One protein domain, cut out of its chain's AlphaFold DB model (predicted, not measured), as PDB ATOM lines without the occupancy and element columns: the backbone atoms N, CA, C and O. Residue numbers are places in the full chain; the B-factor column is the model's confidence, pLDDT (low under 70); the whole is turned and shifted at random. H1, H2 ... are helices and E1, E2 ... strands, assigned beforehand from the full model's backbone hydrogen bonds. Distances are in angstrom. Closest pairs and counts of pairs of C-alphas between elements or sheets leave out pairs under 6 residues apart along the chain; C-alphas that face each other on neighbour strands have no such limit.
ATOM      1  N   VAL A  26     126.318 117.914 131.347       94.94
ATOM      2  CA  VAL A  26     127.052 116.641 131.354       94.94
ATOM      3  C   VAL A  26     126.722 115.815 132.596       94.94
ATOM      4  O   VAL A  26     126.926 116.252 133.725       94.94
ATOM      5  N   LEU A  27     126.263 114.590 132.363       95.81
ATOM      6  CA  LEU A  27     125.989 113.552 133.345       95.81
ATOM      7  C   LEU A  27     127.052 112.461 133.220       95.81
ATOM      8  O   LEU A  27     127.370 112.009 132.118       95.81
ATOM      9  N   VAL A  28     127.586 112.018 134.354       96.25
ATOM     10  CA  VAL A  28     128.515 110.886 134.416       96.25
ATOM     11  C   VAL A  28     127.802 109.736 135.093       96.25
ATOM     12  O   VAL A  28     127.333 109.882 136.219       96.25
ATOM     13  N   TYR A  29     127.748 108.599 134.412       96.69
ATOM     14  CA  TYR A  29     127.209 107.368 134.962       96.69
ATOM     15  C   TYR A  29     128.338 106.379 135.231       96.69
ATOM     16  O   TYR A  29     129.289 106.260 134.454       96.69
ATOM     17  N   LYS A  30     128.246 105.686 136.365       95.56
ATOM     18  CA  LYS A  30     129.189 104.646 136.765       95.56
ATOM     19  C   LYS A  30     128.441 103.320 136.779       95.56
ATOM     20  O   LYS A  30     127.558 103.127 137.606       95.56
ATOM     21  N   THR A  31     128.820 102.409 135.889       91.94
ATOM     22  CA  THR A  31     128.309 101.034 135.924       91.94
ATOM     23  C   THR A  31     128.772 100.337 137.214       91.94
ATOM     24  O   THR A  31     129.844 100.673 137.726       91.94
ATOM     25  N   PRO A  32     128.016  99.363 137.754       88.31
ATOM     26  CA  PRO A  32     128.364  98.703 139.017       88.31
ATOM     27  C   PRO A  32     129.783  98.108 139.047       88.31
ATOM     28  O   PRO A  32     130.483  98.215 140.053       88.31
ATOM     29  N   GLU A  33     130.221  97.528 137.927       83.62
ATOM     30  CA  GLU A  33     131.511  96.834 137.789       83.62
ATOM     31  C   GLU A  33     132.581  97.669 137.063       83.62
ATOM     32  O   GLU A  33     133.751  97.287 137.014       83.62
ATOM     33  N   GLY A  34     132.198  98.811 136.486       85.31
ATOM     34  CA  GLY A  34     133.091  99.637 135.683       85.31
ATOM     35  C   GLY A  34     133.836 100.706 136.487       85.31
ATOM     36  O   GLY A  34     133.389 101.156 137.551       85.31
ATOM     37  N   PRO A  35     134.987 101.169 135.969       92.50
ATOM     38  CA  PRO A  35     135.646 102.349 136.502       92.50
ATOM     39  C   PRO A  35     134.804 103.608 136.264       92.50
ATOM     40  O   PRO A  35     133.965 103.681 135.365       92.50
ATOM     41  N   SER A  36     135.062 104.632 137.074       92.38
ATOM     42  CA  SER A  36     134.528 105.973 136.844       92.38
ATOM     43  C   SER A  36     135.284 106.684 135.717       92.38
ATOM     44  O   SER A  36     136.426 106.357 135.398       92.38
ATOM     45  N   VAL A  37     134.638 107.679 135.108       92.31
ATOM     46  CA  VAL A  37     135.270 108.542 134.103       92.31
ATOM     47  C   VAL A  37     136.020 109.665 134.818       92.31
ATOM     48  O   VAL A  37     135.423 110.664 135.212       92.31
ATOM     49  N   ASP A  38     137.335 109.519 134.967       87.12
ATOM     50  CA  ASP A  38     138.143 110.445 135.777       87.12
ATOM     51  C   ASP A  38     138.428 111.800 135.095       87.12
ATOM     52  O   ASP A  38     138.775 112.775 135.761       87.12
ATOM     53  N   ASN A  39     138.293 111.898 133.766       90.25
ATOM     54  CA  ASN A  39     138.578 113.128 133.014       90.25
ATOM     55  C   ASN A  39     137.546 113.394 131.910       90.25
ATOM     56  O   ASN A  39     137.820 113.287 130.712       90.25
ATOM     57  N   VAL A  40     136.346 113.763 132.351       93.12
ATOM     58  CA  VAL A  40     135.194 114.082 131.499       93.12
ATOM     59  C   VAL A  40     135.517 115.164 130.468       93.12
ATOM     60  O   VAL A  40     135.163 115.019 129.301       93.12
ATOM     61  N   SER A  41     136.235 116.221 130.861       92.06
ATOM     62  CA  SER A  41     136.596 117.312 129.951       92.06
ATOM     63  C   SER A  41     137.470 116.820 128.798       92.06
ATOM     64  O   SER A  41     137.163 117.102 127.647       92.06
ATOM     65  N   ASN A  42     138.511 116.023 129.061       92.19
ATOM     66  CA  ASN A  42     139.367 115.482 127.996       92.19
ATOM     67  C   ASN A  42     138.595 114.576 127.027       92.19
ATOM     68  O   ASN A  42     138.851 114.602 125.826       92.19
ATOM     69  N   VAL A  43     137.649 113.789 127.544       93.44
ATOM     70  CA  VAL A  43     136.761 112.941 126.738       93.44
ATOM     71  C   VAL A  43     135.851 113.798 125.853       93.44
ATOM     72  O   VAL A  43     135.767 113.565 124.646       93.44
ATOM     73  N   TRP A  44     135.230 114.831 126.425       93.88
ATOM     74  CA  TRP A  44     134.368 115.769 125.707       93.88
ATOM     75  C   TRP A  44     135.101 116.503 124.576       93.88
ATOM     76  O   TRP A  44     134.605 116.580 123.451       93.88
ATOM     77  N   GLU A  45     136.332 116.952 124.830       94.25
ATOM     78  CA  GLU A  45     137.186 117.611 123.832       94.25
ATOM     79  C   GLU A  45     137.425 116.753 122.577       94.25
ATOM     80  O   GLU A  45     137.681 117.292 121.502       94.25
ATOM     81  N   LYS A  46     137.314 115.417 122.659       96.25
ATOM     82  CA  LYS A  46     137.474 114.535 121.486       96.25
ATOM     83  C   LYS A  46     136.301 114.590 120.512       96.25
ATOM     84  O   LYS A  46     136.471 114.234 119.338       96.25
ATOM     85  N   VAL A  47     135.129 114.998 120.992       96.94
ATOM     86  CA  VAL A  47     133.874 114.916 120.234       96.94
ATOM     87  C   VAL A  47     133.195 116.266 120.023       96.94
ATOM     88  O   VAL A  47     132.409 116.379 119.086       96.94
ATOM     89  N   LYS A  48     133.516 117.304 120.806       95.12
ATOM     90  CA  LYS A  48     132.785 118.584 120.785       95.12
ATOM     91  C   LYS A  48     132.692 119.262 119.406       95.12
ATOM     92  O   LYS A  48     131.660 119.826 119.073       95.12
ATOM     93  N   ASP A  49     133.731 119.145 118.575       94.81
ATOM     94  CA  ASP A  49     133.805 119.828 117.272       94.81
ATOM     95  C   ASP A  49     133.297 118.972 116.094       94.81
ATOM     96  O   ASP A  49     133.394 119.371 114.928       94.81
ATOM     97  N   ARG A  50     132.772 117.773 116.373       96.69
ATOM     98  CA  ARG A  50     132.302 116.816 115.362       96.69
ATOM     99  C   ARG A  50     130.934 117.204 114.795       96.69
ATOM    100  O   ARG A  50     130.141 117.879 115.451       96.69
ATOM    101  N   ASN A  51     130.635 116.732 113.585       97.31
ATOM    102  CA  ASN A  51     129.361 117.015 112.914       97.31
ATOM    103  C   ASN A  51     128.172 116.431 113.682       97.31
ATOM    104  O   ASN A  51     127.129 117.067 113.766       97.31
ATOM    105  N   GLU A  52     128.345 115.257 114.282       97.38
ATOM    106  CA  GLU A  52     127.341 114.583 115.102       97.38
ATOM    107  C   GLU A  52     127.033 115.380 116.376       97.38
ATOM    108  O   GLU A  52     125.883 115.451 116.798       97.38
ATOM    109  N   THR A  53     128.036 116.052 116.953       97.12
ATOM    110  CA  THR A  53     127.816 116.959 118.087       97.12
ATOM    111  C   THR A  53     127.021 118.169 117.638       97.12
ATOM    112  O   THR A  53     125.976 118.439 118.219       97.12
ATOM    113  N   LYS A  54     127.445 118.835 116.556       96.00
ATOM    114  CA  LYS A  54     126.732 119.992 115.991       96.00
ATOM    115  C   LYS A  54     125.288 119.664 115.625       96.00
ATOM    116  O   LYS A  54     124.401 120.472 115.867       96.00
ATOM    117  N   PHE A  55     125.051 118.470 115.081       95.25
ATOM    118  CA  PHE A  55     123.719 117.968 114.759       95.25
ATOM    119  C   PHE A  55     122.788 117.990 115.978       95.25
ATOM    120  O   PHE A  55     121.631 118.387 115.846       95.25
ATOM    121  N   VAL A  56     123.292 117.610 117.155       95.62
ATOM    122  CA  VAL A  56     122.532 117.631 118.412       95.62
ATOM    123  C   VAL A  56     122.507 119.035 119.024       95.62
ATOM    124  O   VAL A  56     121.441 119.518 119.402       95.62
ATOM    125  N   THR A  57     123.643 119.723 119.114       94.75
ATOM    126  CA  THR A  57     123.768 121.014 119.816       94.75
ATOM    127  C   THR A  57     123.214 122.207 119.038       94.75
ATOM    128  O   THR A  57     123.223 123.317 119.564       94.75
ATOM    129  N   SER A  58     122.731 122.005 117.806       90.56
ATOM    130  CA  SER A  58     121.961 123.014 117.067       90.56
ATOM    131  C   SER A  58     120.550 123.224 117.627       90.56
ATOM    132  O   SER A  58     119.856 124.139 117.197       90.56
ATOM    133  N   GLU A  59     120.091 122.343 118.517       89.25
ATOM    134  CA  GLU A  59     118.767 122.400 119.142       89.25
ATOM    135  C   GLU A  59     118.856 122.825 120.612       89.25
ATOM    136  O   GLU A  59     119.925 122.872 121.223       89.25
ATOM    137  N   ASN A  60     117.695 123.076 121.214       88.12
ATOM    138  CA  ASN A  60     117.605 123.528 122.594       88.12
ATOM    139  C   ASN A  60     117.935 122.421 123.611       88.12
ATOM    140  O   ASN A  60     117.606 121.242 123.433       88.12
ATOM    141  N   ASN A  61     118.500 122.848 124.745       89.25
ATOM    142  CA  ASN A  61     118.746 122.037 125.944       89.25
ATOM    143  C   ASN A  61     119.512 120.725 125.677       89.25
ATOM    144  O   ASN A  61     118.998 119.642 125.991       89.25
ATOM    145  N   PRO A  62     120.723 120.786 125.092       95.50
ATOM    146  CA  PRO A  62     121.527 119.591 124.908       95.50
ATOM    147  C   PRO A  62     121.936 118.991 126.263       95.50
ATOM    148  O   PRO A  62     122.222 119.690 127.235       95.50
ATOM    149  N   SER A  63     121.937 117.667 126.338       96.81
ATOM    150  CA  SER A  63     122.367 116.871 127.488       96.81
ATOM    151  C   SER A  63     123.337 115.799 127.012       96.81
ATOM    152  O   SER A  63     123.184 115.275 125.908       96.81
ATOM    153  N   ALA A  64     124.324 115.481 127.841       97.25
ATOM    154  CA  ALA A  64     125.320 114.457 127.593       97.25
ATOM    155  C   ALA A  64     125.313 113.443 128.736       97.25
ATOM    156  O   ALA A  64     125.322 113.838 129.896       97.25
ATOM    157  N   LEU A  65     125.349 112.154 128.421       98.00
ATOM    158  CA  LEU A  65     125.596 111.069 129.364       98.00
ATOM    159  C   LEU A  65     126.895 110.372 128.970       98.00
ATOM    160  O   LEU A  65     127.050 109.962 127.819       98.00
ATOM    161  N   ILE A  66     127.826 110.250 129.910       97.94
ATOM    162  CA  ILE A  66     129.146 109.662 129.678       97.94
ATOM    163  C   ILE A  66     129.371 108.537 130.678       97.94
ATOM    164  O   ILE A  66     129.213 108.736 131.882       97.94
ATOM    165  N   TYR A  67     129.765 107.365 130.187       97.56
ATOM    166  CA  TYR A  67     130.131 106.231 131.032       97.56
ATOM    167  C   TYR A  67     131.151 105.318 130.346       97.56
ATOM    168  O   TYR A  67     131.431 105.459 129.154       97.56
ATOM    169  N   ILE A  68     131.718 104.389 131.114       97.06
ATOM    170  CA  ILE A  68     132.616 103.348 130.607       97.06
ATOM    171  C   ILE A  68     131.862 102.024 130.578       97.06
ATOM    172  O   ILE A  68     131.335 101.579 131.601       97.06
ATOM    173  N   HIS A  69     131.832 101.399 129.404       95.88
ATOM    174  CA  HIS A  69     131.219 100.094 129.198       95.88
ATOM    175  C   HIS A  69     132.293  99.007 129.079       95.88
ATOM    176  O   HIS A  69     133.028  99.003 128.085       95.88
ATOM    177  N   PRO A  70     132.419  98.086 130.051       94.00
ATOM    178  CA  PRO A  70     133.225  96.883 129.885       94.00
ATOM    179  C   PRO A  70     132.476  95.856 129.026       94.00
ATOM    180  O   PRO A  70     131.330  95.512 129.309       94.00
ATOM    181  N   TYR A  71     133.126  95.322 127.991       92.31
ATOM    182  CA  TYR A  71     132.525  94.293 127.129       92.31
ATOM    183  C   TYR A  71     132.844  92.854 127.567       92.31
ATOM    184  O   TYR A  71     132.251  91.915 127.033       92.31
ATOM    185  N   SER A  72     133.741  92.671 128.541       89.81
ATOM    186  CA  SER A  72     134.121  91.372 129.119       89.81
ATOM    187  C   SER A  72     133.636  91.207 130.560       89.81
ATOM    188  O   SER A  72     133.702  92.164 131.330       89.81
ATOM    189  N   VAL A  73     133.228  89.991 130.937       86.25
ATOM    190  CA  VAL A  73     132.914  89.642 132.340       86.25
ATOM    191  C   VAL A  73     134.176  89.469 133.193       86.25
ATOM    192  O   VAL A  73     135.265  89.208 132.672       86.25
ATOM    193  N   GLY A  74     134.019  89.531 134.517       85.88
ATOM    194  CA  GLY A  74     135.085  89.255 135.479       85.88
ATOM    195  C   GLY A  74     135.930  90.483 135.820       85.88
ATOM    196  O   GLY A  74     135.414  91.584 135.992       85.88
ATOM    197  N   ALA A  75     137.244  90.294 135.989       86.88
ATOM    198  CA  ALA A  75     138.137  91.412 136.278       86.88
ATOM    199  C   ALA A  75     138.135  92.401 135.104       86.88
ATOM    200  O   ALA A  75     138.313  91.995 133.958       86.88
ATOM    201  N   PHE A  76     137.960  93.690 135.405       89.94
ATOM    202  CA  PHE A  76     137.920  94.748 134.400       89.94
ATOM    203  C   PHE A  76     139.127  94.671 133.448       89.94
ATOM    204  O   PHE A  76     140.271  94.818 133.888       89.94
ATOM    205  N   ASP A  77     138.865  94.473 132.149       91.38
ATOM    206  CA  ASP A  77     139.872  94.524 131.085       91.38
ATOM    207  C   ASP A  77     139.754  95.848 130.303       91.38
ATOM    208  O   ASP A  77     138.838  96.022 129.492       91.38
ATOM    209  N   PRO A  78     140.699  96.788 130.483       93.12
ATOM    210  CA  PRO A  78     140.731  98.046 129.742       93.12
ATOM    211  C   PRO A  78     140.735  97.891 128.217       93.12
ATOM    212  O   PRO A  78     140.359  98.834 127.525       93.12
ATOM    213  N   LYS A  79     141.200  96.753 127.682       93.50
ATOM    214  CA  LYS A  79     141.343  96.527 126.232       93.50
ATOM    215  C   LYS A  79     140.020  96.243 125.538       93.50
ATOM    216  O   LYS A  79     139.907  96.444 124.330       93.50
ATOM    217  N   THR A  80     139.050  95.718 126.279       92.00
ATOM    218  CA  THR A  80     137.712  95.436 125.759       92.00
ATOM    219  C   THR A  80     136.756  96.582 126.060       92.00
ATOM    220  O   THR A  80     135.710  96.647 125.433       92.00
ATOM    221  N   ALA A  81     137.101  97.491 126.975       95.06
ATOM    222  CA  ALA A  81     136.242  98.587 127.397       95.06
ATOM    223  C   ALA A  81     136.189  99.756 126.397       95.06
ATOM    224  O   ALA A  81     137.151 100.071 125.690       95.06
ATOM    225  N   GLU A  82     135.059 100.460 126.393       96.88
ATOM    226  CA  GLU A  82     134.868 101.689 125.621       96.88
ATOM    227  C   GLU A  82     134.296 102.801 126.493       96.88
ATOM    228  O   GLU A  82     133.536 102.552 127.428       96.88
ATOM    229  N   ILE A  83     134.633 104.045 126.157       97.75
ATOM    230  CA  ILE A  83     133.936 105.215 126.686       97.75
ATOM    231  C   ILE A  83     132.782 105.517 125.742       97.75
ATOM    232  O   ILE A  83     132.986 105.757 124.547       97.75
ATOM    233  N   ILE A  84     131.578 105.518 126.293       97.94
ATOM    234  CA  ILE A  84     130.349 105.812 125.575       97.94
ATOM    235  C   ILE A  84     129.897 107.217 125.959       97.94
ATOM    236  O   ILE A  84     129.743 107.531 127.139       97.94
ATOM    237  N   ILE A  85     129.684 108.061 124.950       98.12
ATOM    238  CA  ILE A  85     129.117 109.404 125.105       98.12
ATOM    239  C   ILE A  85     127.802 109.432 124.347       98.12
ATOM    240  O   ILE A  85     127.784 109.220 123.137       98.12
ATOM    241  N   ILE A  86     126.715 109.733 125.041       98.19
ATOM    242  CA  ILE A  86     125.390 109.899 124.457       98.19
ATOM    243  C   ILE A  86     125.004 111.360 124.583       98.19
ATOM    244  O   ILE A  86     124.850 111.866 125.687       98.19
ATOM    245  N   LEU A  87     124.803 112.025 123.455       97.81
ATOM    246  CA  LEU A  87     124.238 113.360 123.381       97.81
ATOM    247  C   LEU A  87     122.773 113.281 122.995       97.81
ATOM    248  O   LEU A  87     122.386 112.467 122.155       97.81
ATOM    249  N   SER A  88     121.957 114.147 123.578       97.56
ATOM    250  CA  SER A  88     120.592 114.358 123.118       97.56
ATOM    251  C   SER A  88     120.152 115.802 123.286       97.56
ATOM    252  O   SER A  88     120.562 116.484 124.219       97.56
ATOM    253  N   SER A  89     119.272 116.261 122.413       96.81
ATOM    254  CA  SER A  89     118.645 117.580 122.481       96.81
ATOM    255  C   SER A  89     117.206 117.478 121.992       96.81
ATOM    256  O   SER A  89     116.832 116.494 121.351       96.81
ATOM    257  N   SER A  90     116.367 118.457 122.330       95.19
ATOM    258  CA  SER A  90     114.947 118.413 121.977       95.19
ATOM    259  C   SER A  90     114.480 119.721 121.359       95.19
ATOM    260  O   SER A  90     114.774 120.806 121.858       95.19
ATOM    261  N   SER A  91     113.682 119.582 120.305       93.69
ATOM    262  CA  SER A  91     112.940 120.649 119.639       93.69
ATOM    263  C   SER A  91     111.427 120.497 119.898       93.69
ATOM    264  O   SER A  91     110.998 119.674 120.717       93.69
ATOM    265  N   GLU A  92     110.605 121.299 119.212       90.12
ATOM    266  CA  GLU A  92     109.139 121.312 119.355       90.12
ATOM    267  C   GLU A  92     108.457 119.991 118.949       90.12
ATOM    268  O   GLU A  92     107.346 119.718 119.390       90.12
ATOM    269  N   GLY A  93     109.126 119.109 118.203       94.12
ATOM    270  CA  GLY A  93     108.537 117.828 117.788       94.12
ATOM    271  C   GLY A  93     109.508 116.658 117.708       94.12
ATOM    272  O   GLY A  93     109.074 115.522 117.516       94.12
ATOM    273  N   SER A  94     110.808 116.901 117.872       95.69
ATOM    274  CA  SER A  94     111.812 115.859 117.726       95.69
ATOM    275  C   SER A  94     112.853 115.873 118.834       95.69
ATOM    276  O   SER A  94     113.005 116.833 119.601       95.69
ATOM    277  N   VAL A  95     113.561 114.756 118.922       96.56
ATOM    278  CA  VAL A  95     114.735 114.578 119.760       96.56
ATOM    279  C   VAL A  95     115.843 114.047 118.878       96.56
ATOM    280  O   VAL A  95     115.734 112.962 118.306       96.56
ATOM    281  N   LYS A  96     116.919 114.821 118.788       96.81
ATOM    282  CA  LYS A  96     118.134 114.398 118.108       96.81
ATOM    283  C   LYS A  96     119.041 113.729 119.114       96.81
ATOM    284  O   LYS A  96     119.192 114.225 120.231       96.81
ATOM    285  N   THR A  97     119.663 112.632 118.717       97.75
ATOM    286  CA  THR A  97     120.674 111.956 119.521       97.75
ATOM    287  C   THR A  97     121.945 111.756 118.718       97.75
ATOM    288  O   THR A  97     121.915 111.622 117.494       97.75
ATOM    289  N   ALA A  98     123.073 111.736 119.418       97.62
ATOM    290  CA  ALA A  98     124.333 111.266 118.877       97.62
ATOM    291  C   ALA A  98     125.009 110.347 119.886       97.62
ATOM    292  O   ALA A  98     124.960 110.604 121.087       97.62
ATOM    293  N   ILE A  99     125.642 109.280 119.410       98.19
ATOM    294  CA  ILE A  99     126.366 108.338 120.264       98.19
ATOM    295  C   ILE A  99     127.784 108.213 119.745       98.19
ATOM    296  O   ILE A  99     127.986 107.876 118.580       98.19
ATOM    297  N   PHE A 100     128.762 108.452 120.609       98.06
ATOM    298  CA  PHE A 100     130.176 108.276 120.312       98.06
ATOM    299  C   PHE A 100     130.730 107.107 121.105       98.06
ATOM    300  O   PHE A 100     130.469 106.962 122.299       98.06
ATOM    301  N   ARG A 101     131.545 106.311 120.422       97.69
ATOM    302  CA  ARG A 101     132.314 105.214 120.995       97.69
ATOM    303  C   ARG A 101     133.780 105.568 120.913       97.69
ATOM    304  O   ARG A 101     134.312 105.698 119.805       97.69
ATOM    305  N   LEU A 102     134.429 105.719 122.055       97.69
ATOM    306  CA  LEU A 102     135.869 105.914 122.131       97.69
ATOM    307  C   LEU A 102     136.526 104.661 122.705       97.69
ATOM    308  O   LEU A 102     136.000 104.029 123.619       97.69
ATOM    309  N   ASP A 103     137.698 104.324 122.190       96.75
ATOM    310  CA  ASP A 103     138.582 103.353 122.822       96.75
ATOM    311  C   ASP A 103     138.984 103.846 124.222       96.75
ATOM    312  O   ASP A 103     139.440 104.982 124.360       96.75
ATOM    313  N   PHE A 104     138.806 103.014 125.255       96.25
ATOM    314  CA  PHE A 104     139.016 103.439 126.644       96.25
ATOM    315  C   PHE A 104     140.471 103.830 126.941       96.25
ATOM    316  O   PHE A 104     140.719 104.771 127.694       96.25
ATOM    317  N   GLN A 105     141.447 103.145 126.338       95.25
ATOM    318  CA  GLN A 105     142.861 103.382 126.640       95.25
ATOM    319  C   GLN A 105     143.422 104.593 125.891       95.25
ATOM    320  O   GLN A 105     144.280 105.311 126.407       95.25
ATOM    321  N   THR A 106     142.969 104.810 124.656       95.88
ATOM    322  CA  THR A 106     143.550 105.808 123.745       95.88
ATOM    323  C   THR A 106     142.663 107.031 123.527       95.88
ATOM    324  O   THR A 106     143.125 108.020 122.951       95.88
ATOM    325  N   ASN A 107     141.399 106.992 123.964       95.75
ATOM    326  CA  ASN A 107     140.356 107.975 123.651       95.75
ATOM    327  C   ASN A 107     140.158 108.202 122.139       95.75
ATOM    328  O   ASN A 107     139.643 109.245 121.724       95.75
ATOM    329  N   GLN A 108     140.595 107.263 121.295       96.62
ATOM    330  CA  GLN A 108     140.391 107.353 119.854       96.62
ATOM    331  C   GLN A 108     138.938 107.047 119.514       96.62
ATOM    332  O   GLN A 108     138.363 106.076 120.000       96.62
ATOM    333  N   LEU A 109     138.347 107.872 118.649       97.50
ATOM    334  CA  LEU A 109     136.992 107.655 118.158       97.50
ATOM    335  C   LEU A 109     136.938 106.385 117.309       97.50
ATOM    336  O   LEU A 109     137.521 106.337 116.228       97.50
ATOM    337  N   LYS A 110     136.204 105.381 117.791       96.50
ATOM    338  CA  LYS A 110     135.933 104.137 117.066       96.50
ATOM    339  C   LYS A 110     134.790 104.336 116.082       96.50
ATOM    340  O   LYS A 110     134.898 103.948 114.922       96.50
ATOM    341  N   LYS A 111     133.684 104.926 116.546       96.94
ATOM    342  CA  LYS A 111     132.495 105.170 115.722       96.94
ATOM    343  C   LYS A 111     131.590 106.234 116.335       96.94
ATOM    344  O   LYS A 111     131.580 106.405 117.553       96.94
ATOM    345  N   ALA A 112     130.826 106.908 115.484       97.31
ATOM    346  CA  ALA A 112     129.766 107.822 115.874       97.31
ATOM    347  C   ALA A 112     128.459 107.452 115.157       97.31
ATOM    348  O   ALA A 112     128.481 106.835 114.088       97.31
ATOM    349  N   TYR A 113     127.338 107.802 115.775       96.88
ATOM    350  CA  TYR A 113     125.986 107.539 115.294       96.88
ATOM    351  C   TYR A 113     125.129 108.770 115.544       96.88
ATOM    352  O   TYR A 113     125.348 109.463 116.534       96.88
ATOM    353  N   THR A 114     124.139 109.004 114.689       96.69
ATOM    354  CA  THR A 114     123.123 110.043 114.871       96.69
ATOM    355  C   THR A 114     121.752 109.465 114.577       96.69
ATOM    356  O   THR A 114     121.622 108.729 113.599       96.69
ATOM    357  N   SER A 115     120.752 109.853 115.360       96.12
ATOM    358  CA  SER A 115     119.351 109.489 115.129       96.12
ATOM    359  C   SER A 115     118.441 110.687 115.407       96.12
ATOM    360  O   SER A 115     118.825 111.620 116.126       96.12
ATOM    361  N   ASN A 116     117.241 110.689 114.831       95.88
ATOM    362  CA  ASN A 116     116.240 111.730 115.036       95.88
ATOM    363  C   ASN A 116     114.860 111.112 115.243       95.88
ATOM    364  O   ASN A 116     114.198 110.681 114.303       95.88
ATOM    365  N   PHE A 117     114.385 111.157 116.477       95.69
ATOM    366  CA  PHE A 117     113.135 110.525 116.862       95.69
ATOM    367  C   PHE A 117     112.021 111.549 117.045       95.69
ATOM    368  O   PHE A 117     112.252 112.676 117.491       95.69
ATOM    369  N   SER A 118     110.783 111.129 116.794       96.06
ATOM    370  CA  SER A 118     109.604 111.892 117.202       96.06
ATOM    371  C   SER A 118     109.504 111.953 118.724       96.06
ATOM    372  O   SER A 118     109.666 110.946 119.420       96.06
ATOM    373  N   LYS A 119     109.207 113.143 119.241       95.94
ATOM    374  CA  LYS A 119     108.970 113.360 120.667       95.94
ATOM    375  C   LYS A 119     107.610 112.792 121.078       95.94
ATOM    376  O   LYS A 119     106.643 112.866 120.324       95.94
ATOM    377  N   ILE A 120     107.530 112.269 122.294       96.31
ATOM    378  CA  ILE A 120     106.295 111.829 122.943       96.31
ATOM    379  C   ILE A 120     106.038 112.659 124.201       96.31
ATOM    380  O   ILE A 120     106.962 113.183 124.821       96.31
ATOM    381  N   GLU A 121     104.772 112.782 124.594       90.88
ATOM    382  CA  GLU A 121     104.392 113.631 125.730       90.88
ATOM    383  C   GLU A 121     104.764 113.022 127.085       90.88
ATOM    384  O   GLU A 121     105.135 113.741 128.014       90.88
ATOM    385  N   LYS A 122     104.652 111.695 127.223       93.19
ATOM    386  CA  LYS A 122     104.842 111.020 128.506       93.19
ATOM    387  C   LYS A 122     105.428 109.626 128.338       93.19
ATOM    388  O   LYS A 122     104.813 108.746 127.741       93.19
ATOM    389  N   PHE A 123     106.573 109.410 128.975       96.88
ATOM    390  CA  PHE A 123     107.179 108.098 129.149       96.88
ATOM    391  C   PHE A 123     107.492 107.880 130.626       96.88
ATOM    392  O   PHE A 123     108.149 108.706 131.260       96.88
ATOM    393  N   THR A 124     106.959 106.805 131.199       96.88
ATOM    394  CA  THR A 124     107.094 106.500 132.626       96.88
ATOM    395  C   THR A 124     108.204 105.483 132.864       96.88
ATOM    396  O   THR A 124     108.584 104.745 131.956       96.88
ATOM    397  N   LEU A 125     108.672 105.394 134.111       96.69
ATOM    398  CA  LEU A 125     109.589 104.338 134.536       96.69
ATOM    399  C   LEU A 125     109.002 102.934 134.293       96.69
ATOM    400  O   LEU A 125     109.711 102.026 133.881       96.69
ATOM    401  N   GLU A 126     107.691 102.758 134.480       96.06
ATOM    402  CA  GLU A 126     107.028 101.480 134.195       96.06
ATOM    403  C   GLU A 126     107.111 101.102 132.709       96.06
ATOM    404  O   GLU A 126     107.358  99.941 132.387       96.06
ATOM    405  N   ASN A 127     106.941 102.072 131.803       96.81
ATOM    406  CA  ASN A 127     107.103 101.834 130.369       96.81
ATOM    407  C   ASN A 127     108.561 101.508 130.023       96.81
ATOM    408  O   ASN A 127     108.806 100.644 129.185       96.81
ATOM    409  N   ALA A 128     109.513 102.184 130.674       96.94
ATOM    410  CA  ALA A 128     110.939 101.936 130.496       96.94
ATOM    411  C   ALA A 128     111.316 100.510 130.909       96.94
ATOM    412  O   ALA A 128     111.895  99.792 130.100       96.94
ATOM    413  N   ALA A 129     110.909 100.079 132.107       96.00
ATOM    414  CA  ALA A 129     111.169  98.734 132.611       96.00
ATOM    415  C   ALA A 129     110.613  97.658 131.665       96.00
ATOM    416  O   ALA A 129     111.365  96.798 131.229       96.00
ATOM    417  N   LYS A 130     109.349  97.777 131.230       95.50
ATOM    418  CA  LYS A 130     108.749  96.829 130.269       95.50
ATOM    419  C   LYS A 130     109.497  96.777 128.935       95.50
ATOM    420  O   LYS A 130     109.631  95.710 128.340       95.50
ATOM    421  N   LEU A 131     109.962  97.927 128.438       95.75
ATOM    422  CA  LEU A 131     110.748  97.979 127.204       95.75
ATOM    423  C   LEU A 131     112.117  97.308 127.384       95.75
ATOM    424  O   LEU A 131     112.555  96.583 126.492       95.75
ATOM    425  N   MET A 132     112.774  97.533 128.524       94.88
ATOM    426  CA  MET A 132     114.053  96.907 128.866       94.88
ATOM    427  C   MET A 132     113.907  95.385 129.022       94.88
ATOM    428  O   MET A 132     114.661  94.655 128.388       94.88
ATOM    429  N   GLU A 133     112.895  94.908 129.755       93.75
ATOM    430  CA  GLU A 133     112.562  93.477 129.900       93.75
ATOM    431  C   GLU A 133     112.359  92.814 128.536       93.75
ATOM    432  O   GLU A 133     112.978  91.796 128.232       93.75
ATOM    433  N   GLY A 134     111.539  93.427 127.673       92.94
ATOM    434  CA  GLY A 134     111.291  92.914 126.327       92.94
ATOM    435  C   GLY A 134     112.573  92.795 125.500       92.94
ATOM    436  O   GLY A 134     112.751  91.810 124.787       92.94
ATOM    437  N   LYS A 135     113.489  93.760 125.632       91.69
ATOM    438  CA  LYS A 135     114.765  93.776 124.905       91.69
ATOM    439  C   LYS A 135     115.785  92.786 125.447       91.69
ATOM    440  O   LYS A 135     116.509  92.189 124.658       91.69
ATOM    441  N   ILE A 136     115.832  92.572 126.758       89.81
ATOM    442  CA  ILE A 136     116.676  91.522 127.336       89.81
ATOM    443  C   ILE A 136     116.118  90.141 126.977       89.81
ATOM    444  O   ILE A 136     116.884  89.254 126.620       89.81
ATOM    445  N   ALA A 137     114.793  89.969 126.964       89.44
ATOM    446  CA  ALA A 137     114.147  88.709 126.597       89.44
ATOM    447  C   ALA A 137     114.360  88.293 125.127       89.44
ATOM    448  O   ALA A 137     114.187  87.116 124.806       89.44
ATOM    449  N   GLU A 138     114.729  89.226 124.239       88.94
ATOM    450  CA  GLU A 138     115.168  88.921 122.866       88.94
ATOM    451  C   GLU A 138     116.520  88.186 122.841       88.94
ATOM    452  O   GLU A 138     116.808  87.461 121.885       88.94
ATOM    453  N   LEU A 139     117.340  88.327 123.888       81.25
ATOM    454  CA  LEU A 139     118.570  87.561 124.031       81.25
ATOM    455  C   LEU A 139     118.251  86.134 124.493       81.25
ATOM    456  O   LEU A 139     117.412  85.892 125.360       81.25
ATOM    457  N   ALA A 140     118.976  85.157 123.944       73.56
ATOM    458  CA  ALA A 140     118.853  83.755 124.354       73.56
ATOM    459  C   ALA A 140     119.348  83.493 125.796       73.56
ATOM    460  O   ALA A 140     119.244  82.371 126.294       73.56
ATOM    461  N   TYR A 141     119.906  84.512 126.447       69.81
ATOM    462  CA  TYR A 141     120.585  84.481 127.734       69.81
ATOM    463  C   TYR A 141     120.338  85.803 128.479       69.81
ATOM    464  O   TYR A 141     120.181  86.842 127.844       69.81
ATOM    465  N   GLY A 142     120.323  85.773 129.814       66.50
ATOM    466  CA  GLY A 142     120.163  86.967 130.654       66.50
ATOM    467  C   GLY A 142     119.004  86.891 131.651       66.50
ATOM    468  O   GLY A 142     118.149  86.002 131.585       66.50
ATOM    469  N   GLU A 143     119.014  87.824 132.599       65.56
ATOM    470  CA  GLU A 143     117.959  88.016 133.594       65.56
ATOM    471  C   GLU A 143     116.728  88.643 132.930       65.56
ATOM    472  O   GLU A 143     116.840  89.616 132.192       65.56
ATOM    473  N   LYS A 144     115.550  88.042 133.116       72.94
ATOM    474  CA  LYS A 144     114.345  88.431 132.360       72.94
ATOM    475  C   LYS A 144     113.521  89.524 133.028       72.94
ATOM    476  O   LYS A 144     112.741  90.177 132.341       72.94
ATOM    477  N   ASP A 145     113.706  89.710 134.329       84.00
ATOM    478  CA  ASP A 145     112.912  90.627 135.134       84.00
ATOM    479  C   ASP A 145     113.774  91.837 135.504       84.00
ATOM    480  O   ASP A 145     114.895  91.684 135.984       84.00
ATOM    481  N   ILE A 146     113.258  93.048 135.279       87.56
ATOM    482  CA  ILE A 146     113.953  94.281 135.660       87.56
ATOM    483  C   ILE A 146     113.556  94.655 137.086       87.56
ATOM    484  O   ILE A 146     112.383  94.915 137.376       87.56
ATOM    485  N   ILE A 147     114.546  94.783 137.968       90.00
ATOM    486  CA  ILE A 147     114.357  95.399 139.284       90.00
ATOM    487  C   ILE A 147     114.220  96.911 139.069       90.00
ATOM    488  O   ILE A 147     115.188  97.615 138.791       90.00
ATOM    489  N   LYS A 148     112.993  97.434 139.148       91.81
ATOM    490  CA  LYS A 148     112.684  98.839 138.813       91.81
ATOM    491  C   LYS A 148     113.457  99.837 139.666       91.81
ATOM    492  O   LYS A 148     113.745 100.937 139.204       91.81
ATOM    493  N   GLU A 149     113.763  99.459 140.899       93.88
ATOM    494  CA  GLU A 149     114.513 100.252 141.867       93.88
ATOM    495  C   GLU A 149     115.980 100.453 141.456       93.88
ATOM    496  O   GLU A 149     116.619 101.387 141.934       93.88
ATOM    497  N   GLU A 150     116.499  99.615 140.557       94.38
ATOM    498  CA  GLU A 150     117.859  99.702 140.012       94.38
ATOM    499  C   GLU A 150     117.927 100.502 138.701       94.38
ATOM    500  O   GLU A 150     119.011 100.748 138.171       94.38
ATOM    501  N   VAL A 151     116.783 100.930 138.157       96.88
ATOM    502  CA  VAL A 151     116.747 101.811 136.987       96.88
ATOM    503  C   VAL A 151     116.985 103.250 137.443       96.88
ATOM    504  O   VAL A 151     116.160 103.853 138.134       96.88
ATOM    505  N   GLU A 152     118.090 103.839 137.003       97.56
ATOM    506  CA  GLU A 152     118.436 105.219 137.321       97.56
ATOM    507  C   GLU A 152     117.701 106.210 136.406       97.56
ATOM    508  O   GLU A 152     117.770 106.137 135.175       97.56
ATOM    509  N   ASP A 153     117.013 107.181 137.014       97.12
ATOM    510  CA  ASP A 153     116.420 108.324 136.316       97.12
ATOM    511  C   ASP A 153     117.438 109.467 136.211       97.12
ATOM    512  O   ASP A 153     117.530 110.343 137.075       97.12
ATOM    513  N   LEU A 154     118.208 109.450 135.124       96.38
ATOM    514  CA  LEU A 154     119.221 110.448 134.793       96.38
ATOM    515  C   LEU A 154     118.703 111.356 133.679       96.38
ATOM    516  O   LEU A 154     119.165 111.263 132.543       96.38
ATOM    517  N   HIS A 155     117.709 112.201 133.977       93.81
ATOM    518  CA  HIS A 155     117.014 113.015 132.970       93.81
ATOM    519  C   HIS A 155     117.973 113.659 131.938       93.81
ATOM    520  O   HIS A 155     118.875 114.395 132.339       93.81
ATOM    521  N   PRO A 156     117.768 113.447 130.621       96.38
ATOM    522  CA  PRO A 156     116.578 112.879 129.978       96.38
ATOM    523  C   PRO A 156     116.613 111.355 129.763       96.38
ATOM    524  O   PRO A 156     115.858 110.855 128.935       96.38
ATOM    525  N   TYR A 157     117.448 110.609 130.479       98.19
ATOM    526  CA  TYR A 157     117.656 109.175 130.280       98.19
ATOM    527  C   TYR A 157     117.055 108.323 131.403       98.19
ATOM    528  O   TYR A 157     117.023 108.735 132.561       98.19
ATOM    529  N   PHE A 158     116.617 107.116 131.054       98.38
ATOM    530  CA  PHE A 158     116.561 105.995 131.991       98.38
ATOM    531  C   PHE A 158     117.728 105.065 131.684       98.38
ATOM    532  O   PHE A 158     117.904 104.676 130.525       98.38
ATOM    533  N   VAL A 159     118.509 104.726 132.704       98.12
ATOM    534  CA  VAL A 159     119.688 103.867 132.581       98.12
ATOM    535  C   VAL A 159     119.504 102.655 133.474       98.12
ATOM    536  O   VAL A 159     119.185 102.792 134.649       98.12
ATOM    537  N   TYR A 160     119.709 101.470 132.919       96.75
ATOM    538  CA  TYR A 160     119.722 100.232 133.683       96.75
ATOM    539  C   TYR A 160     120.960  99.432 133.317       96.75
ATOM    540  O   TYR A 160     121.236  99.239 132.132       96.75
ATOM    541  N   THR A 161     121.689  98.969 134.327       94.81
ATOM    542  CA  THR A 161     122.807  98.045 134.146       94.81
ATOM    543  C   THR A 161     122.590  96.843 135.037       94.81
ATOM    544  O   THR A 161     122.528  97.004 136.252       94.81
ATOM    545  N   TYR A 162     122.532  95.657 134.441       90.75
ATOM    546  CA  TYR A 162     122.545  94.408 135.191       90.75
ATOM    547  C   TYR A 162     123.970  93.834 135.197       90.75
ATOM    548  O   TYR A 162     124.663  93.897 134.168       90.75
ATOM    549  N   PRO A 163     124.442  93.337 136.354       82.75
ATOM    550  CA  PRO A 163     125.818  92.894 136.541       82.75
ATOM    551  C   PRO A 163     126.159  91.702 135.647       82.75
ATOM    552  O   PRO A 163     125.300  90.891 135.295       82.75
ATOM    553  N   ALA A 164     127.435  91.588 135.288       79.44
ATOM    554  CA  ALA A 164     127.900  90.549 134.393       79.44
ATOM    555  C   ALA A 164     128.366  89.334 135.207       79.44
ATOM    556  O   ALA A 164     129.532  89.221 135.580       79.44
ATOM    557  N   GLY A 165     127.437  88.409 135.472       81.19
ATOM    558  CA  GLY A 165     127.788  87.052 135.897       81.19
ATOM    559  C   GLY A 165     128.464  86.317 134.735       81.19
ATOM    560  O   GLY A 165     129.653  86.483 134.480       81.19
ATOM    561  N   ASP A 166     127.673  85.567 133.968       80.44
ATOM    562  CA  ASP A 166     128.099  85.058 132.653       80.44
ATOM    563  C   ASP A 166     127.750  86.034 131.516       80.44
ATOM    564  O   ASP A 166     128.423  86.078 130.482       80.44
ATOM    565  N   PHE A 167     126.702  86.837 131.728       86.56
ATOM    566  CA  PHE A 167     126.179  87.831 130.801       86.56
ATOM    567  C   PHE A 167     125.699  89.050 131.590       86.56
ATOM    568  O   PHE A 167     125.030  88.894 132.608       86.56
ATOM    569  N   GLY A 168     126.025  90.243 131.107       91.12
ATOM    570  CA  GLY A 168     125.620  91.531 131.669       91.12
ATOM    571  C   GLY A 168     125.234  92.510 130.566       91.12
ATOM    572  O   GLY A 168     125.297  92.178 129.375       91.12
ATOM    573  N   GLY A 169     124.863  93.729 130.937       93.38
ATOM    574  CA  GLY A 169     124.630  94.769 129.944       93.38
ATOM    575  C   GLY A 169     124.072  96.063 130.503       93.38
ATOM    576  O   GLY A 169     123.541  96.110 131.609       93.38
ATOM    577  N   THR A 170     124.173  97.113 129.693       96.06
ATOM    578  CA  THR A 170     123.641  98.446 129.976       96.06
ATOM    579  C   THR A 170     122.634  98.833 128.899       96.06
ATOM    580  O   THR A 170     122.954  98.838 127.707       96.06
ATOM    581  N   LEU A 171     121.420  99.184 129.325       96.75
ATOM    582  CA  LEU A 171     120.340  99.703 128.492       96.75
ATOM    583  C   LEU A 171     120.109 101.175 128.806       96.75
ATOM    584  O   LEU A 171     120.020 101.571 129.970       96.75
ATOM    585  N   ILE A 172     119.967 101.982 127.759       98.19
ATOM    586  CA  ILE A 172     119.712 103.416 127.881       98.19
ATOM    587  C   ILE A 172     118.517 103.781 127.012       98.19
ATOM    588  O   ILE A 172     118.517 103.579 125.794       98.19
ATOM    589  N   ILE A 173     117.496 104.336 127.659       98.19
ATOM    590  CA  ILE A 173     116.279 104.835 127.024       98.19
ATOM    591  C   ILE A 173     116.261 106.356 127.105       98.19
ATOM    592  O   ILE A 173     116.526 106.939 128.155       98.19
ATOM    593  N   GLU A 174     115.884 107.002 126.009       97.62
ATOM    594  CA  GLU A 174     115.643 108.441 125.975       97.62
ATOM    595  C   GLU A 174     114.170 108.717 126.350       97.62
ATOM    596  O   GLU A 174     113.234 108.279 125.675       97.62
ATOM    597  N   LYS A 175     113.945 109.425 127.465       97.44
ATOM    598  CA  LYS A 175     112.621 109.613 128.093       97.44
ATOM    599  C   LYS A 175     111.640 110.405 127.236       97.44
ATOM    600  O   LYS A 175     110.434 110.204 127.346       97.44
ATOM    601  N   ARG A 176     112.131 111.342 126.428       96.75
ATOM    602  CA  ARG A 176     111.306 112.225 125.593       96.75
ATOM    603  C   ARG A 176     110.843 111.528 124.312       96.75
ATOM    604  O   ARG A 176     109.960 112.053 123.647       96.75
ATOM    605  N   THR A 177     111.398 110.368 123.971       96.56
ATOM    606  CA  THR A 177     111.040 109.567 122.785       96.56
ATOM    607  C   THR A 177     110.455 108.207 123.150       96.56
ATOM    608  O   THR A 177     109.745 107.603 122.348       96.56
ATOM    609  N   GLY A 178     110.755 107.704 124.353       96.88
ATOM    610  CA  GLY A 178     110.411 106.347 124.766       96.88
ATOM    611  C   GLY A 178     111.151 105.272 123.973       96.88
ATOM    612  O   GLY A 178     110.688 104.133 123.906       96.88
ATOM    613  N   LYS A 179     112.265 105.629 123.324       96.88
ATOM    614  CA  LYS A 179     113.073 104.719 122.514       96.88
ATOM    615  C   LYS A 179     114.297 104.262 123.291       96.88
ATOM    616  O   LYS A 179     114.980 105.063 123.930       96.88
ATOM    617  N   LEU A 180     114.596 102.970 123.184       96.88
ATOM    618  CA  LEU A 180     115.923 102.452 123.489       96.88
ATOM    619  C   LEU A 180     116.895 103.079 122.490       96.88
ATOM    620  O   LEU A 180     116.691 102.952 121.287       96.88
ATOM    621  N   ILE A 181     117.912 103.779 122.976       96.88
ATOM    622  CA  ILE A 181     118.918 104.421 122.118       96.88
ATOM    623  C   ILE A 181     120.248 103.676 122.147       96.88
ATOM    624  O   ILE A 181     121.046 103.803 121.224       96.88
ATOM    625  N   LEU A 182     120.471 102.869 123.185       97.06
ATOM    626  CA  LEU A 182     121.644 102.027 123.303       97.06
ATOM    627  C   LEU A 182     121.334 100.791 124.143       97.06
ATOM    628  O   LEU A 182     120.706 100.888 125.197       97.06
ATOM    629  N   TYR A 183     121.828  99.649 123.682       95.50
ATOM    630  CA  TYR A 183     121.967  98.440 124.474       95.50
ATOM    631  C   TYR A 183     123.338  97.823 124.200       95.50
ATOM    632  O   TYR A 183     123.613  97.373 123.090       95.50
ATOM    633  N   ALA A 184     124.213  97.862 125.203       94.88
ATOM    634  CA  ALA A 184     125.544  97.275 125.156       94.88
ATOM    635  C   ALA A 184     125.597  96.059 126.085       94.88
ATOM    636  O   ALA A 184     125.365  96.209 127.284       94.88
ATOM    637  N   THR A 185     125.893  94.872 125.558       93.06
ATOM    638  CA  THR A 185     126.024  93.652 126.364       93.06
ATOM    639  C   THR A 185     127.470  93.426 126.799       93.06
ATOM    640  O   THR A 185     128.422  93.955 126.217       93.06
ATOM    641  N   THR A 186     127.631  92.642 127.855       90.00
ATOM    642  CA  THR A 186     128.909  92.223 128.432       90.00
ATOM    643  C   THR A 186     128.896  90.702 128.483       90.00
ATOM    644  O   THR A 186     127.969  90.117 129.038       90.00
ATOM    645  N   VAL A 187     129.882  90.047 127.870       87.81
ATOM    646  CA  VAL A 187     129.922  88.577 127.725       87.81
ATOM    647  C   VAL A 187     131.338  88.053 127.963       87.81
ATOM    648  O   VAL A 187     132.305  88.813 127.890       87.81
ATOM    649  N   TRP A 188     131.500  86.763 128.269       82.06
ATOM    650  CA  TRP A 188     132.781  86.247 128.779       82.06
ATOM    651  C   TRP A 188     133.977  86.399 127.833       82.06
ATOM    652  O   TRP A 188     135.113  86.485 128.293       82.06
ATOM    653  N   ASP A 189     133.755  86.432 126.519       79.38
ATOM    654  CA  ASP A 189     134.828  86.503 125.523       79.38
ATOM    655  C   ASP A 189     135.165  87.944 125.106       79.38
ATOM    656  O   ASP A 189     135.989  88.153 124.212       79.38
ATOM    657  N   GLY A 190     134.531  88.938 125.739       79.12
ATOM    658  CA  GLY A 190     134.721  90.347 125.411       79.12
ATOM    659  C   GLY A 190     134.058  90.780 124.102       79.12
ATOM    660  O   GLY A 190     134.262  91.917 123.677       79.12
ATOM    661  N   ARG A 191     133.285  89.907 123.438       82.81
ATOM    662  CA  ARG A 191     132.603  90.196 122.165       82.81
ATOM    663  C   ARG A 191     131.158  90.630 122.364       82.81
ATOM    664  O   ARG A 191     130.301  90.292 121.551       82.81
ATOM    665  N   GLY A 192     130.893  91.363 123.443       81.25
ATOM    666  CA  GLY A 192     129.557  91.869 123.718       81.25
ATOM    667  C   GLY A 192     129.007  92.647 122.524       81.25
ATOM    668  O   GLY A 192     129.739  93.264 121.743       81.25
ATOM    669  N   GLU A 193     127.700  92.574 122.354       85.75
ATOM    670  CA  GLU A 193     126.988  93.218 121.271       85.75
ATOM    671  C   GLU A 193     126.674  94.664 121.641       85.75
ATOM    672  O   GLU A 193     126.469  95.015 122.802       85.75
ATOM    673  N   LEU A 194     126.633  95.521 120.628       89.56
ATOM    674  CA  LEU A 194     126.159  96.884 120.776       89.56
ATOM    675  C   LEU A 194     125.040  97.124 119.776       89.56
ATOM    676  O   LEU A 194     125.277  97.227 118.570       89.56
ATOM    677  N   LEU A 195     123.832  97.263 120.302       90.31
ATOM    678  CA  LEU A 195     122.638  97.600 119.553       90.31
ATOM    679  C   LEU A 195     122.376  99.097 119.722       90.31
ATOM    680  O   LEU A 195     122.028  99.575 120.800       90.31
ATOM    681  N   ILE A 196     122.565  99.839 118.635       89.44
ATOM    682  CA  ILE A 196     122.165 101.242 118.522       89.44
ATOM    683  C   ILE A 196     121.077 101.283 117.457       89.44
ATOM    684  O   ILE A 196     121.402 101.106 116.278       89.44
TER     685      ILE A 196
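Overview. This is residues 26 to 196 of the 200 residues of an uncharacterized protein of candidate division MSBL1 archaeon SCGC-AAA382N08 (UniProt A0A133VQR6). Two twisted sheets stand partly face to face as a sandwich, with helices outside: H1 and H2 lie over the outer face of the five-strand sheet, and H3 over that of the four-strand sheet. The printed part has 171 residues with three named helices and nine named strands, in the order E1 H1 H2 E2 E3 E4 E5 H3 E6 E7 E8 E9. The class is mixed, helices and strands; the sheet E1 E2 E3 E4 E5 is mixed, and the sheet E6 E7 E8 E9 is antiparallel. The whole is compact, with a radius of gyration of the C-alphas of 15.3 A and spans of 43 by 38 by 22 A.

Arrangement. Begin at E1, residues 26 to 28, the parallel neighbour of E2, residues 63 to 69; N 27 and O 64 are within hydrogen-bond range at 2.7 A. With H1, residues 40 to 45, and H2, residues 51 to 57, between them, they form a strand-helix-strand unit, parallel neighbours linked through helices, with a left-handed crossover. From E2 a meander, each strand the antiparallel neighbour of the one before, runs through E3, residues 82 to 90, E4, residues 94 to 103, and E5, residues 109 to 118; look for N 65 and O 86 at 2.8 A, N 87 and O 98 at 2.8 A, and N 99 and O 113 at 2.9 A. On one face of this twisted sheet, as two layers, helices on a sheet, are H1, at a height of 8.7 A, and H2, at 7.7 A. H2 is over E4, slantwise at 46 degrees on the local plane; their closest C-alphas, Val 56 and Lys 96, are 5.5 A apart. Next, H3, residues 125 to 137, is on the second sheet, a meander of E6, residues 152 to 154, E7, residues 157 to 162, E8, residues 167 to 174, and E9, residues 179 to 187; find N 154 and O 157 at 2.9 A, N 160 and O 171 at 3.0 A, and N 170 and O 184 at 2.8 A. H3's height is 9.3 A, and its closest C-alphas to E8 are Met 132 and Leu 171, 6.9 A. The sheets' facing parts are 11.7 A centre to centre. In H1, H2 and H3 every O i to N i+4 pair is within hydrogen-bond range.

Along the chain. Find C-alpha 26 at (127.052, 116.641, 131.354), where E1 begins. E4 spans 30.0 A and E5 27.7 A. H3 runs 18.1 A from C-alpha 125 at (109.589, 104.338, 134.536). E9 ends, after 23.9 A, at C-alpha 187, (129.922, 88.577, 127.725).

Size, cuts and confidence. The two C-alphas farthest apart, Ala 75 and Glu 92, are 45.0 A apart. The printed part has no cut; the long links are E1 to H1, E2 to E3 and H3 to E6. Residues 141 to 143 have pLDDT under 70.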